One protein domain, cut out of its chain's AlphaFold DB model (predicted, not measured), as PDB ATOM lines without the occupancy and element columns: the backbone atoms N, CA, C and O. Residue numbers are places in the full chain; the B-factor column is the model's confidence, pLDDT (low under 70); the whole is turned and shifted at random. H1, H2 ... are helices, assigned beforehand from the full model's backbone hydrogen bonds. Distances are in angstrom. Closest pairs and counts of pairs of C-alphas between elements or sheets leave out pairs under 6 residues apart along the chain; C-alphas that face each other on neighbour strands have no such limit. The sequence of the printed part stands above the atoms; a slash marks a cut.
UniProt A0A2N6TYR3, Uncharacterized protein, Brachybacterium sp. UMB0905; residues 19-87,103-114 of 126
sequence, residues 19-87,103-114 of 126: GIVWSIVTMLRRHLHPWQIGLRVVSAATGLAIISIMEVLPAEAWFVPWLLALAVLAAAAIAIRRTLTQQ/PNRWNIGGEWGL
ATOM      1  N   GLY A  19     304.958 372.656 291.158       92.38
ATOM      2  CA  GLY A  19     305.399 373.741 290.277       92.38
ATOM      3  C   GLY A  19     304.464 374.960 290.283       92.38
ATOM      4  O   GLY A  19     304.933 376.105 290.311       92.38
ATOM      5  N   ILE A  20     303.146 374.734 290.317       93.44
ATOM      6  CA  ILE A  20     302.127 375.791 290.421       93.44
ATOM      7  C   ILE A  20     302.245 376.510 291.769       93.44
ATOM      8  O   ILE A  20     302.361 377.737 291.803       93.44
ATOM      9  N   VAL A  21     302.299 375.761 292.876       95.56
ATOM     10  CA  VAL A  21     302.463 376.320 294.229       95.56
ATOM     11  C   VAL A  21     303.754 377.128 294.327       95.56
ATOM     12  O   VAL A  21     303.754 378.256 294.825       95.56
ATOM     13  N   TRP A  22     304.857 376.606 293.791       94.50
ATOM     14  CA  TRP A  22     306.123 377.329 293.733       94.50
ATOM     15  C   TRP A  22     306.007 378.645 292.952       94.50
ATOM     16  O   TRP A  22     306.535 379.678 293.380       94.50
ATOM     17  N   SER A  23     305.295 378.641 291.825       92.75
ATOM     18  CA  SER A  23     305.044 379.844 291.029       92.75
ATOM     19  C   SER A  23     304.205 380.875 291.783       92.75
ATOM     20  O   SER A  23     304.587 382.046 291.796       92.75
ATOM     21  N   ILE A  24     303.146 380.447 292.476       93.75
ATOM     22  CA  ILE A  24     302.324 381.294 293.356       93.75
ATOM     23  C   ILE A  24     303.200 381.944 294.428       93.75
ATOM     24  O   ILE A  24     303.257 383.169 294.532       93.75
ATOM     25  N   VAL A  25     303.950 381.142 295.190       94.94
ATOM     26  CA  VAL A  25     304.819 381.641 296.267       94.94
ATOM     27  C   VAL A  25     305.860 382.617 295.724       94.94
ATOM     28  O   VAL A  25     306.135 383.646 296.343       94.94
ATOM     29  N   THR A  26     306.426 382.334 294.550       91.62
ATOM     30  CA  THR A  26     307.413 383.216 293.920       91.62
ATOM     31  C   THR A  26     306.797 384.560 293.527       91.62
ATOM     32  O   THR A  26     307.393 385.595 293.823       91.62
ATOM     33  N   MET A  27     305.604 384.564 292.925       93.31
ATOM     34  CA  MET A  27     304.856 385.787 292.593       93.31
ATOM     35  C   MET A  27     304.503 386.590 293.852       93.31
ATOM     36  O   MET A  27     304.705 387.804 293.909       93.31
ATOM     37  N   LEU A  28     304.073 385.908 294.916       91.88
ATOM     38  CA  LEU A  28     303.724 386.551 296.179       91.88
ATOM     39  C   LEU A  28     304.929 387.124 296.921       91.88
ATOM     40  O   LEU A  28     304.778 388.144 297.583       91.88
ATOM     41  N   ARG A  29     306.117 386.521 296.828       89.38
ATOM     42  CA  ARG A  29     307.266 386.913 297.665       89.38
ATOM     43  C   ARG A  29     308.344 387.721 296.953       89.38
ATOM     44  O   ARG A  29     309.140 388.363 297.629       89.38
ATOM     45  N   ARG A  30     308.441 387.661 295.622       87.69
ATOM     46  CA  ARG A  30     309.571 388.253 294.886       87.69
ATOM     47  C   ARG A  30     309.128 389.348 293.923       87.69
ATOM     48  O   ARG A  30     307.980 389.393 293.489       87.69
ATOM     49  N   HIS A  31     310.062 390.241 293.606       86.69
ATOM     50  CA  HIS A  31     309.922 391.152 292.475       86.69
ATOM     51  C   HIS A  31     310.223 390.380 291.192       86.69
ATOM     52  O   HIS A  31     311.220 389.658 291.118       86.69
ATOM     53  N   LEU A  32     309.332 390.505 290.216       87.62
ATOM     54  CA  LEU A  32     309.393 389.797 288.946       87.62
ATOM     55  C   LEU A  32     309.299 390.803 287.811       87.62
ATOM     56  O   LEU A  32     308.570 391.789 287.905       87.62
ATOM     57  N   HIS A  33     309.983 390.519 286.711       87.94
ATOM     58  CA  HIS A  33     309.727 391.226 285.466       87.94
ATOM     59  C   HIS A  33     308.289 390.945 284.981       87.94
ATOM     60  O   HIS A  33     307.856 389.791 285.064       87.94
ATOM     61  N   PRO A  34     307.559 391.913 284.394       86.81
ATOM     62  CA  PRO A  34     306.172 391.712 283.951       86.81
ATOM     63  C   PRO A  34     305.991 390.497 283.030       86.81
ATOM     64  O   PRO A  34     305.093 389.679 283.216       86.81
ATOM     65  N   TRP A  35     306.922 390.300 282.093       87.69
ATOM     66  CA  TRP A  35     306.913 389.129 281.210       87.69
ATOM     67  C   TRP A  35     307.131 387.797 281.939       87.69
ATOM     68  O   TRP A  35     306.662 386.769 281.462       87.69
ATOM     69  N   GLN A  36     307.826 387.785 283.081       87.75
ATOM     70  CA  GLN A  36     307.946 386.574 283.897       87.75
ATOM     71  C   GLN A  36     306.665 386.262 284.661       87.75
ATOM     72  O   GLN A  36     306.374 385.089 284.872       87.75
ATOM     73  N   ILE A  37     305.904 387.283 285.066       90.62
ATOM     74  CA  ILE A  37     304.578 387.079 285.662       90.62
ATOM     75  C   ILE A  37     303.682 386.399 284.627       90.62
ATOM     76  O   ILE A  37     303.150 385.330 284.902       90.62
ATOM     77  N   GLY A  38     303.612 386.959 283.413       89.19
ATOM     78  CA  GLY A  38     302.844 386.370 282.314       89.19
ATOM     79  C   GLY A  38     303.256 384.928 282.016       89.19
ATOM     80  O   GLY A  38     302.405 384.048 281.990       89.19
ATOM     81  N   LEU A  39     304.562 384.664 281.887       90.50
ATOM     82  CA  LEU A  39     305.064 383.311 281.643       90.50
ATOM     83  C   LEU A  39     304.643 382.333 282.746       90.50
ATOM     84  O   LEU A  39     304.170 381.252 282.442       90.50
ATOM     85  N   ARG A  40     304.759 382.717 284.022       91.44
ATOM     86  CA  ARG A  40     304.371 381.852 285.148       91.44
ATOM     87  C   ARG A  40     302.877 381.569 285.194       91.44
ATOM     88  O   ARG A  40     302.498 380.469 285.584       91.44
ATOM     89  N   VAL A  41     302.046 382.546 284.833       92.81
ATOM     90  CA  VAL A  41     300.593 382.355 284.731       92.81
ATOM     91  C   VAL A  41     300.275 381.357 283.623       92.81
ATOM     92  O   VAL A  41     299.520 380.423 283.870       92.81
ATOM     93  N   VAL A  42     300.896 381.502 282.448       90.62
ATOM     94  CA  VAL A  42     300.733 380.563 281.324       90.62
ATOM     95  C   VAL A  42     301.207 379.162 281.719       90.62
ATOM     96  O   VAL A  42     300.418 378.231 281.630       90.62
ATOM     97  N   SER A  43     302.408 379.019 282.292       89.06
ATOM     98  CA  SER A  43     302.920 377.731 282.786       89.06
ATOM     99  C   SER A  43     301.994 377.074 283.807       89.06
ATOM    100  O   SER A  43     301.776 375.863 283.777       89.06
ATOM    101  N   ALA A  44     301.444 377.862 284.736       92.19
ATOM    102  CA  ALA A  44     300.523 377.348 285.738       92.19
ATOM    103  C   ALA A  44     299.183 376.922 285.120       92.19
ATOM    104  O   ALA A  44     298.650 375.883 285.501       92.19
ATOM    105  N   ALA A  45     298.668 377.680 284.148       90.94
ATOM    106  CA  ALA A  45     297.463 377.330 283.402       90.94
ATOM    107  C   ALA A  45     297.657 376.044 282.583       90.94
ATOM    108  O   ALA A  45     296.812 375.156 282.643       90.94
ATOM    109  N   THR A  46     298.796 375.898 281.901       89.75
ATOM    110  CA  THR A  46     299.195 374.665 281.208       89.75
ATOM    111  C   THR A  46     299.221 373.479 282.177       89.75
ATOM    112  O   THR A  46     298.629 372.437 281.902       89.75
ATOM    113  N   GLY A  47     299.867 373.635 283.339       89.69
ATOM    114  CA  GLY A  47     299.916 372.592 284.364       89.69
ATOM    115  C   GLY A  47     298.528 372.195 284.871       89.69
ATOM    116  O   GLY A  47     298.246 371.007 285.002       89.69
ATOM    117  N   LEU A  48     297.643 373.171 285.097       91.19
ATOM    118  CA  LEU A  48     296.254 372.919 285.490       91.19
ATOM    119  C   LEU A  48     295.475 372.177 284.402       91.19
ATOM    120  O   LEU A  48     294.769 371.228 284.725       91.19
ATOM    121  N   ALA A  49     295.631 372.560 283.133       87.06
ATOM    122  CA  ALA A  49     294.983 371.876 282.018       87.06
ATOM    123  C   ALA A  49     295.396 370.398 281.948       87.06
ATOM    124  O   ALA A  49     294.539 369.527 281.832       87.06
ATOM    125  N   ILE A  50     296.693 370.106 282.100       88.12
ATOM    126  CA  ILE A  50     297.198 368.726 282.126       88.12
ATOM    127  C   ILE A  50     296.610 367.952 283.313       88.12
ATOM    128  O   ILE A  50     296.113 366.845 283.123       88.12
ATOM    129  N   ILE A  51     296.617 368.532 284.521       88.38
ATOM    130  CA  ILE A  51     296.045 367.884 285.717       88.38
ATOM    131  C   ILE A  51     294.564 367.546 285.502       88.38
ATOM    132  O   ILE A  51     294.142 366.446 285.854       88.38
ATOM    133  N   SER A  52     293.793 368.462 284.911       84.75
ATOM    134  CA  SER A  52     292.365 368.257 284.651       84.75
ATOM    135  C   SER A  52     292.097 367.169 283.609       84.75
ATOM    136  O   SER A  52     291.178 366.383 283.794       84.75
ATOM    137  N   ILE A  53     292.906 367.084 282.545       84.56
ATOM    138  CA  ILE A  53     292.757 366.059 281.492       84.56
ATOM    139  C   ILE A  53     293.067 364.654 282.021       84.56
ATOM    140  O   ILE A  53     292.503 363.672 281.554       84.56
ATOM    141  N   MET A  54     293.983 364.536 282.980       84.00
ATOM    142  CA  MET A  54     294.436 363.234 283.465       84.00
ATOM    143  C   MET A  54     293.452 362.548 284.432       84.00
ATOM    144  O   MET A  54     293.746 361.433 284.854       84.00
ATOM    145  N   GLU A  55     292.346 363.202 284.816       82.44
ATOM    146  CA  GLU A  55     291.312 362.675 285.734       82.44
ATOM    147  C   GLU A  55     291.879 362.027 287.017       82.44
ATOM    148  O   GLU A  55     291.324 361.094 287.587       82.44
ATOM    149  N   VAL A  56     293.026 362.527 287.493       83.56
ATOM    150  CA  VAL A  56     293.764 361.929 288.625       83.56
ATOM    151  C   VAL A  56     293.096 362.235 289.966       83.56
ATOM    152  O   VAL A  56     293.347 361.570 290.970       83.56
ATOM    153  N   LEU A  57     292.287 363.292 290.005       82.75
ATOM    154  CA  LEU A  57     291.619 363.734 291.217       82.75
ATOM    155  C   LEU A  57     290.357 362.900 291.457       82.75
ATOM    156  O   LEU A  57     289.586 362.686 290.523       82.75
ATOM    157  N   PRO A  58     290.108 362.476 292.707       85.69
ATOM    158  CA  PRO A  58     288.846 361.839 293.048       85.69
ATOM    159  C   PRO A  58     287.696 362.834 292.828       85.69
ATOM    160  O   PRO A  58     287.898 364.051 292.909       85.69
ATOM    161  N   ALA A  59     286.492 362.331 292.544       86.88
ATOM    162  CA  ALA A  59     285.346 363.159 292.160       86.88
ATOM    163  C   ALA A  59     285.014 364.232 293.209       86.88
ATOM    164  O   ALA A  59     284.578 365.324 292.861       86.88
ATOM    165  N   GLU A  60     285.283 363.971 294.487       89.62
ATOM    166  CA  GLU A  60     285.075 364.905 295.592       89.62
ATOM    167  C   GLU A  60     286.041 366.104 295.549       89.62
ATOM    168  O   GLU A  60     285.740 367.157 296.105       89.62
ATOM    169  N   ALA A  61     287.185 365.977 294.869       88.69
ATOM    170  CA  ALA A  61     288.231 366.995 294.761       88.69
ATOM    171  C   ALA A  61     288.161 367.818 293.459       88.69
ATOM    172  O   ALA A  61     289.117 368.520 293.115       88.69
ATOM    173  N   TRP A  62     287.029 367.787 292.748       85.88
ATOM    174  CA  TRP A  62     286.811 368.519 291.491       85.88
ATOM    175  C   TRP A  62     287.066 370.035 291.592       85.88
ATOM    176  O   TRP A  62     287.401 370.684 290.601       85.88
ATOM    177  N   PHE A  63     286.929 370.620 292.785       88.50
ATOM    178  CA  PHE A  63     287.125 372.051 293.034       88.50
ATOM    179  C   PHE A  63     288.603 372.452 293.203       88.50
ATOM    180  O   PHE A  63     288.929 373.639 293.173       88.50
ATOM    181  N   VAL A  64     289.521 371.495 293.391       89.94
ATOM    182  CA  VAL A  64     290.943 371.776 293.666       89.94
ATOM    183  C   VAL A  64     291.628 372.544 292.524       89.94
ATOM    184  O   VAL A  64     292.284 373.551 292.815       89.94
ATOM    185  N   PRO A  65     291.462 372.173 291.235       88.88
ATOM    186  CA  PRO A  65     292.028 372.942 290.127       88.88
ATOM    187  C   PRO A  65     291.495 374.378 290.080       88.88
ATOM    188  O   PRO A  65     292.251 375.307 289.798       88.88
ATOM    189  N   TRP A  66     290.222 374.585 290.434       90.50
ATOM    190  CA  TRP A  66     289.606 375.913 290.496       90.50
ATOM    191  C   TRP A  66     290.211 376.785 291.597       90.50
ATOM    192  O   TRP A  66     290.537 377.948 291.353       90.50
ATOM    193  N   LEU A  67     290.433 376.228 292.792       94.00
ATOM    194  CA  LEU A  67     291.115 376.943 293.875       94.00
ATOM    195  C   LEU A  67     292.551 377.319 293.492       94.00
ATOM    196  O   LEU A  67     292.986 378.441 293.762       94.00
ATOM    197  N   LEU A  68     293.278 376.415 292.829       92.50
ATOM    198  CA  LEU A  68     294.622 376.705 292.331       92.50
ATOM    199  C   LEU A  68     294.606 377.800 291.261       92.50
ATOM    200  O   LEU A  68     295.426 378.714 291.327       92.50
ATOM    201  N   ALA A  69     293.658 377.760 290.323       93.38
ATOM    202  CA  ALA A  69     293.496 378.799 289.310       93.38
ATOM    203  C   ALA A  69     293.251 380.176 289.949       93.38
ATOM    204  O   ALA A  69     293.936 381.148 289.619       93.38
ATOM    205  N   LEU A  70     292.341 380.259 290.926       95.62
ATOM    206  CA  LEU A  70     292.079 381.494 291.672       95.62
ATOM    207  C   LEU A  70     293.320 381.987 292.427       95.62
ATOM    208  O   LEU A  70     293.625 383.179 292.396       95.62
ATOM    209  N   ALA A  71     294.071 381.083 293.060       95.56
ATOM    210  CA  ALA A  71     295.304 381.431 293.757       95.56
ATOM    211  C   ALA A  71     296.382 381.977 292.802       95.56
ATOM    212  O   ALA A  71     297.068 382.944 293.142       95.56
ATOM    213  N   VAL A  72     296.506 381.411 291.595       95.81
ATOM    214  CA  VAL A  72     297.398 381.924 290.541       95.81
ATOM    215  C   VAL A  72     296.984 383.332 290.122       95.81
ATOM    216  O   VAL A  72     297.835 384.220 290.081       95.81
ATOM    217  N   LEU A  73     295.694 383.564 289.860       95.75
ATOM    218  CA  LEU A  73     295.183 384.879 289.461       95.75
ATOM    219  C   LEU A  73     295.395 385.934 290.554       95.75
ATOM    220  O   LEU A  73     295.883 387.028 290.270       95.75
ATOM    221  N   ALA A  74     295.100 385.598 291.811       95.75
ATOM    222  CA  ALA A  74     295.324 386.488 292.945       95.75
ATOM    223  C   ALA A  74     296.814 386.825 293.117       95.75
ATOM    224  O   ALA A  74     297.182 387.993 293.272       95.75
ATOM    225  N   ALA A  75     297.694 385.823 293.032       94.50
ATOM    226  CA  ALA A  75     299.137 386.032 293.114       94.50
ATOM    227  C   ALA A  75     299.667 386.888 291.958       94.50
ATOM    228  O   ALA A  75     300.510 387.759 292.182       94.50
ATOM    229  N   ALA A  76     299.152 386.687 290.743       93.81
ATOM    230  CA  ALA A  76     299.491 387.496 289.580       93.81
ATOM    231  C   ALA A  76     299.041 388.951 289.758       93.81
ATOM    232  O   ALA A  76     299.843 389.856 289.545       93.81
ATOM    233  N   ALA A  77     297.811 389.192 290.220       94.50
ATOM    234  CA  ALA A  77     297.308 390.540 290.491       94.50
ATOM    235  C   ALA A  77     298.168 391.272 291.536       94.50
ATOM    236  O   ALA A  77     298.540 392.431 291.343       94.50
ATOM    237  N   ILE A  78     298.557 390.581 292.614       93.69
ATOM    238  CA  ILE A  78     299.458 391.124 293.640       93.69
ATOM    239  C   ILE A  78     300.845 391.418 293.053       93.69
ATOM    240  O   ILE A  78     301.405 392.484 293.314       93.69
ATOM    241  N   ALA A  79     301.398 390.508 292.250       92.38
ATOM    242  CA  ALA A  79     302.694 390.701 291.608       92.38
ATOM    243  C   ALA A  79     302.674 391.881 290.622       92.38
ATOM    244  O   ALA A  79     303.588 392.702 290.641       92.38
ATOM    245  N   ILE A  80     301.611 392.023 289.824       92.44
ATOM    246  CA  ILE A  80     301.414 393.153 288.906       92.44
ATOM    247  C   ILE A  80     301.322 394.457 289.698       92.44
ATOM    248  O   ILE A  80     302.073 395.394 289.429       92.44
ATOM    249  N   ARG A  81     300.476 394.511 290.735       92.19
ATOM    250  CA  ARG A  81     300.381 395.687 291.608       92.19
ATOM    251  C   ARG A  81     301.743 396.059 292.187       92.19
ATOM    252  O   ARG A  81     302.099 397.235 292.184       92.19
ATOM    253  N   ARG A  82     302.529 395.077 292.637       91.06
ATOM    254  CA  ARG A  82     303.892 395.302 293.131       91.06
ATOM    255  C   ARG A  82     304.782 395.928 292.062       91.06
ATOM    256  O   ARG A  82     305.425 396.924 292.355       91.06
ATOM    257  N   THR A  83     304.771 395.413 290.832       87.81
ATOM    258  CA  THR A  83     305.576 395.991 289.737       87.81
ATOM    259  C   THR A  83     305.206 397.432 289.388       87.81
ATOM    260  O   THR A  83     306.056 398.167 288.903       87.81
ATOM    261  N   LEU A  84     303.961 397.844 289.647       88.06
ATOM    262  CA  LEU A  84     303.485 399.205 289.386       88.06
ATOM    263  C   LEU A  84     303.738 400.177 290.548       88.06
ATOM    264  O   LEU A  84     303.740 401.385 290.335       88.06
ATOM    265  N   THR A  85     303.904 399.674 291.774       89.50
ATOM    266  CA  THR A  85     303.912 400.503 292.998       89.50
ATOM    267  C   THR A  85     305.215 400.448 293.787       89.50
ATOM    268  O   THR A  85     305.442 401.309 294.632       89.50
ATOM    269  N   GLN A  86     306.071 399.455 293.545       87.19
ATOM    270  CA  GLN A  86     307.316 399.249 294.280       87.19
ATOM    271  C   GLN A  86     308.502 399.227 293.320       87.19
ATOM    272  O   GLN A  86     308.459 398.590 292.267       87.19
ATOM    273  N   GLN A  87     309.578 399.916 293.704       81.00
ATOM    274  CA  GLN A  87     310.835 399.838 292.974       81.00
ATOM    275  C   GLN A  87     311.523 398.494 293.260       81.00
ATOM    276  O   GLN A  87     311.504 398.021 294.401       81.00
ATOM    277  N   PRO A 103     312.390 387.049 280.231       79.44
ATOM    278  CA  PRO A 103     312.475 385.650 279.836       79.44
ATOM    279  C   PRO A 103     312.893 385.506 278.366       79.44
ATOM    280  O   PRO A 103     312.611 386.375 277.535       79.44
ATOM    281  N   ASN A 104     313.560 384.393 278.048       83.94
ATOM    282  CA  ASN A 104     313.975 384.076 276.683       83.94
ATOM    283  C   ASN A 104     312.745 383.933 275.766       83.94
ATOM    284  O   ASN A 104     311.754 383.311 276.151       83.94
ATOM    285  N   ARG A 105     312.814 384.478 274.544       78.00
ATOM    286  CA  ARG A 105     311.688 384.489 273.587       78.00
ATOM    287  C   ARG A 105     311.220 383.080 273.221       78.00
ATOM    288  O   ARG A 105     310.025 382.862 273.068       78.00
ATOM    289  N   TRP A 106     312.151 382.130 273.162       75.44
ATOM    290  CA  TRP A 106     311.858 380.719 272.907       75.44
ATOM    291  C   TRP A 106     311.022 380.069 274.012       75.44
ATOM    292  O   TRP A 106     310.087 379.337 273.707       75.44
ATOM    293  N   ASN A 107     311.280 380.400 275.281       75.25
ATOM    294  CA  ASN A 107     310.486 379.876 276.398       75.25
ATOM    295  C   ASN A 107     309.052 380.409 276.359       75.25
ATOM    296  O   ASN A 107     308.121 379.676 276.660       75.25
ATOM    297  N   ILE A 108     308.877 381.676 275.969       74.44
ATOM    298  CA  ILE A 108     307.551 382.279 275.809       74.44
ATOM    299  C   ILE A 108     306.801 381.578 274.671       74.44
ATOM    300  O   ILE A 108     305.685 381.119 274.873       74.44
ATOM    301  N   GLY A 109     307.420 381.464 273.492       68.56
ATOM    302  CA  GLY A 109     306.784 380.844 272.328       68.56
ATOM    303  C   GLY A 109     306.383 379.385 272.564       68.56
ATOM    304  O   GLY A 109     305.276 378.999 272.202       68.56
ATOM    305  N   GLY A 110     307.247 378.598 273.214       76.12
ATOM    306  CA  GLY A 110     306.965 377.194 273.523       76.12
ATOM    307  C   GLY A 110     305.782 377.006 274.476       76.12
ATOM    308  O   GLY A 110     304.910 376.187 274.207       76.12
ATOM    309  N   GLU A 111     305.713 377.798 275.548       78.94
ATOM    310  CA  GLU A 111     304.607 377.766 276.519       78.94
ATOM    311  C   GLU A 111     303.263 378.139 275.887       78.94
ATOM    312  O   GLU A 111     302.278 377.421 276.046       78.94
ATOM    313  N   TRP A 112     303.227 379.217 275.101       77.31
ATOM    314  CA  TRP A 112     302.009 379.609 274.389       77.31
ATOM    315  C   TRP A 112     301.582 378.566 273.355       77.31
ATOM    316  O   TRP A 112     300.396 378.263 273.258       77.31
ATOM    317  N   GLY A 113     302.530 377.992 272.610       78.31
ATOM    318  CA  GLY A 113     302.243 376.919 271.661       78.31
ATOM    319  C   GLY A 113     301.637 375.692 272.345       78.31
ATOM    320  O   GLY A 113     300.617 375.180 271.893       78.31
ATOM    321  N   LEU A 114     302.215 375.266 273.470       81.62
ATOM    322  CA  LEU A 114     301.716 374.136 274.254       81.62
ATOM    323  C   LEU A 114     300.305 374.399 274.798       81.62
ATOM    324  O   LEU A 114     299.429 373.547 274.665       81.62
TER     325      LEU A 114
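What this domain is: This is residues 19 to 87 and 103 to 114 of the 126 residues of an uncharacterized protein of Brachybacterium sp. UMB0905 (UniProt A0A2N6TYR3). Two long helices, H2 and H3, stand side by side and run opposite ways as a long helical hairpin, and the shorter H1 packs over one face of this pair, touching both. H4, a second short helix, packs on H2 alone, on the side away from H3, and H3, H2 and H4 follow one another in a row. The printed part has 81 residues with four named helices, in the order H1, H2, H3, H4, and no named strand; the class is all helix. H1, H2 and H3 make an up-and-down bundle, in which each helix runs against the one before it in the chain. The whole is flat, with spans of 45 by 26 by 14 A, and only just compact, close to loose, with a radius of gyration of the C-alphas of 13.7 A.

How they stand to each other: H3, residues 64 to 85, is the longest helix. It touches H2, residues 34 to 53, at a shallow tilt of 2 degrees, opposite ways; the closest C-alphas, those of Leu 48 and Pro 65, are 6.3 A apart. H2 and H3 form a helical hairpin. H1, residues 19 to 29, touches H3 the same way at a shallow tilt of 30 degrees, with the closest C-alphas, those of Met 27 and Ala 79, 5.5 A apart. H1 and H2 form a second helical hairpin, opposite ways at a shallow tilt of 30 degrees; their closest C-alphas, those of Ile 20 and Ala 44, are 5.2 A apart. H2 is the hub, touching three helices. The third is H4, residues 105 to 114, which touches residues 39 to 46 of H2 alone, the same way at a shallow tilt of 26 degrees; the closest C-alphas, those of Leu 39 and Ile 108, are 6.4 A apart. H4 is apart from H1 and from H3. In H1, H2, H3 and H4 every O i to N i+4 pair is within hydrogen-bond range.

Where its parts are: H3 has 22 residues and runs 31.5 A from C-alpha 64 at (290.943, 371.776, 293.666) to C-alpha 85 at (303.912, 400.503, 292.998). H2, 20 residues, measures 29.1 A from first to last C-alpha. H1, 11 residues, begins with C-alpha 19 at (305.399, 373.741, 290.277) and measures 15.2 A. H4, 10 residues, measures 14.4 A and ends with C-alpha 114 at (301.716, 374.136, 274.254).

The domain as a whole: The two C-alphas farthest apart, those of Ala 59 and Gln 87, are 44.7 A from each other. The link from H1 to H2 is tight, and the link from H2 to H3, with 10 residues between them, is short. Residues 88 to 102 are not printed; the link from H3 to H4 runs across this cut, and C-alphas 87 and 103 are 19.4 A apart. The mean pLDDT of the printed part is 88.2; H4 has a mean of 76, and residue 109 is under 70.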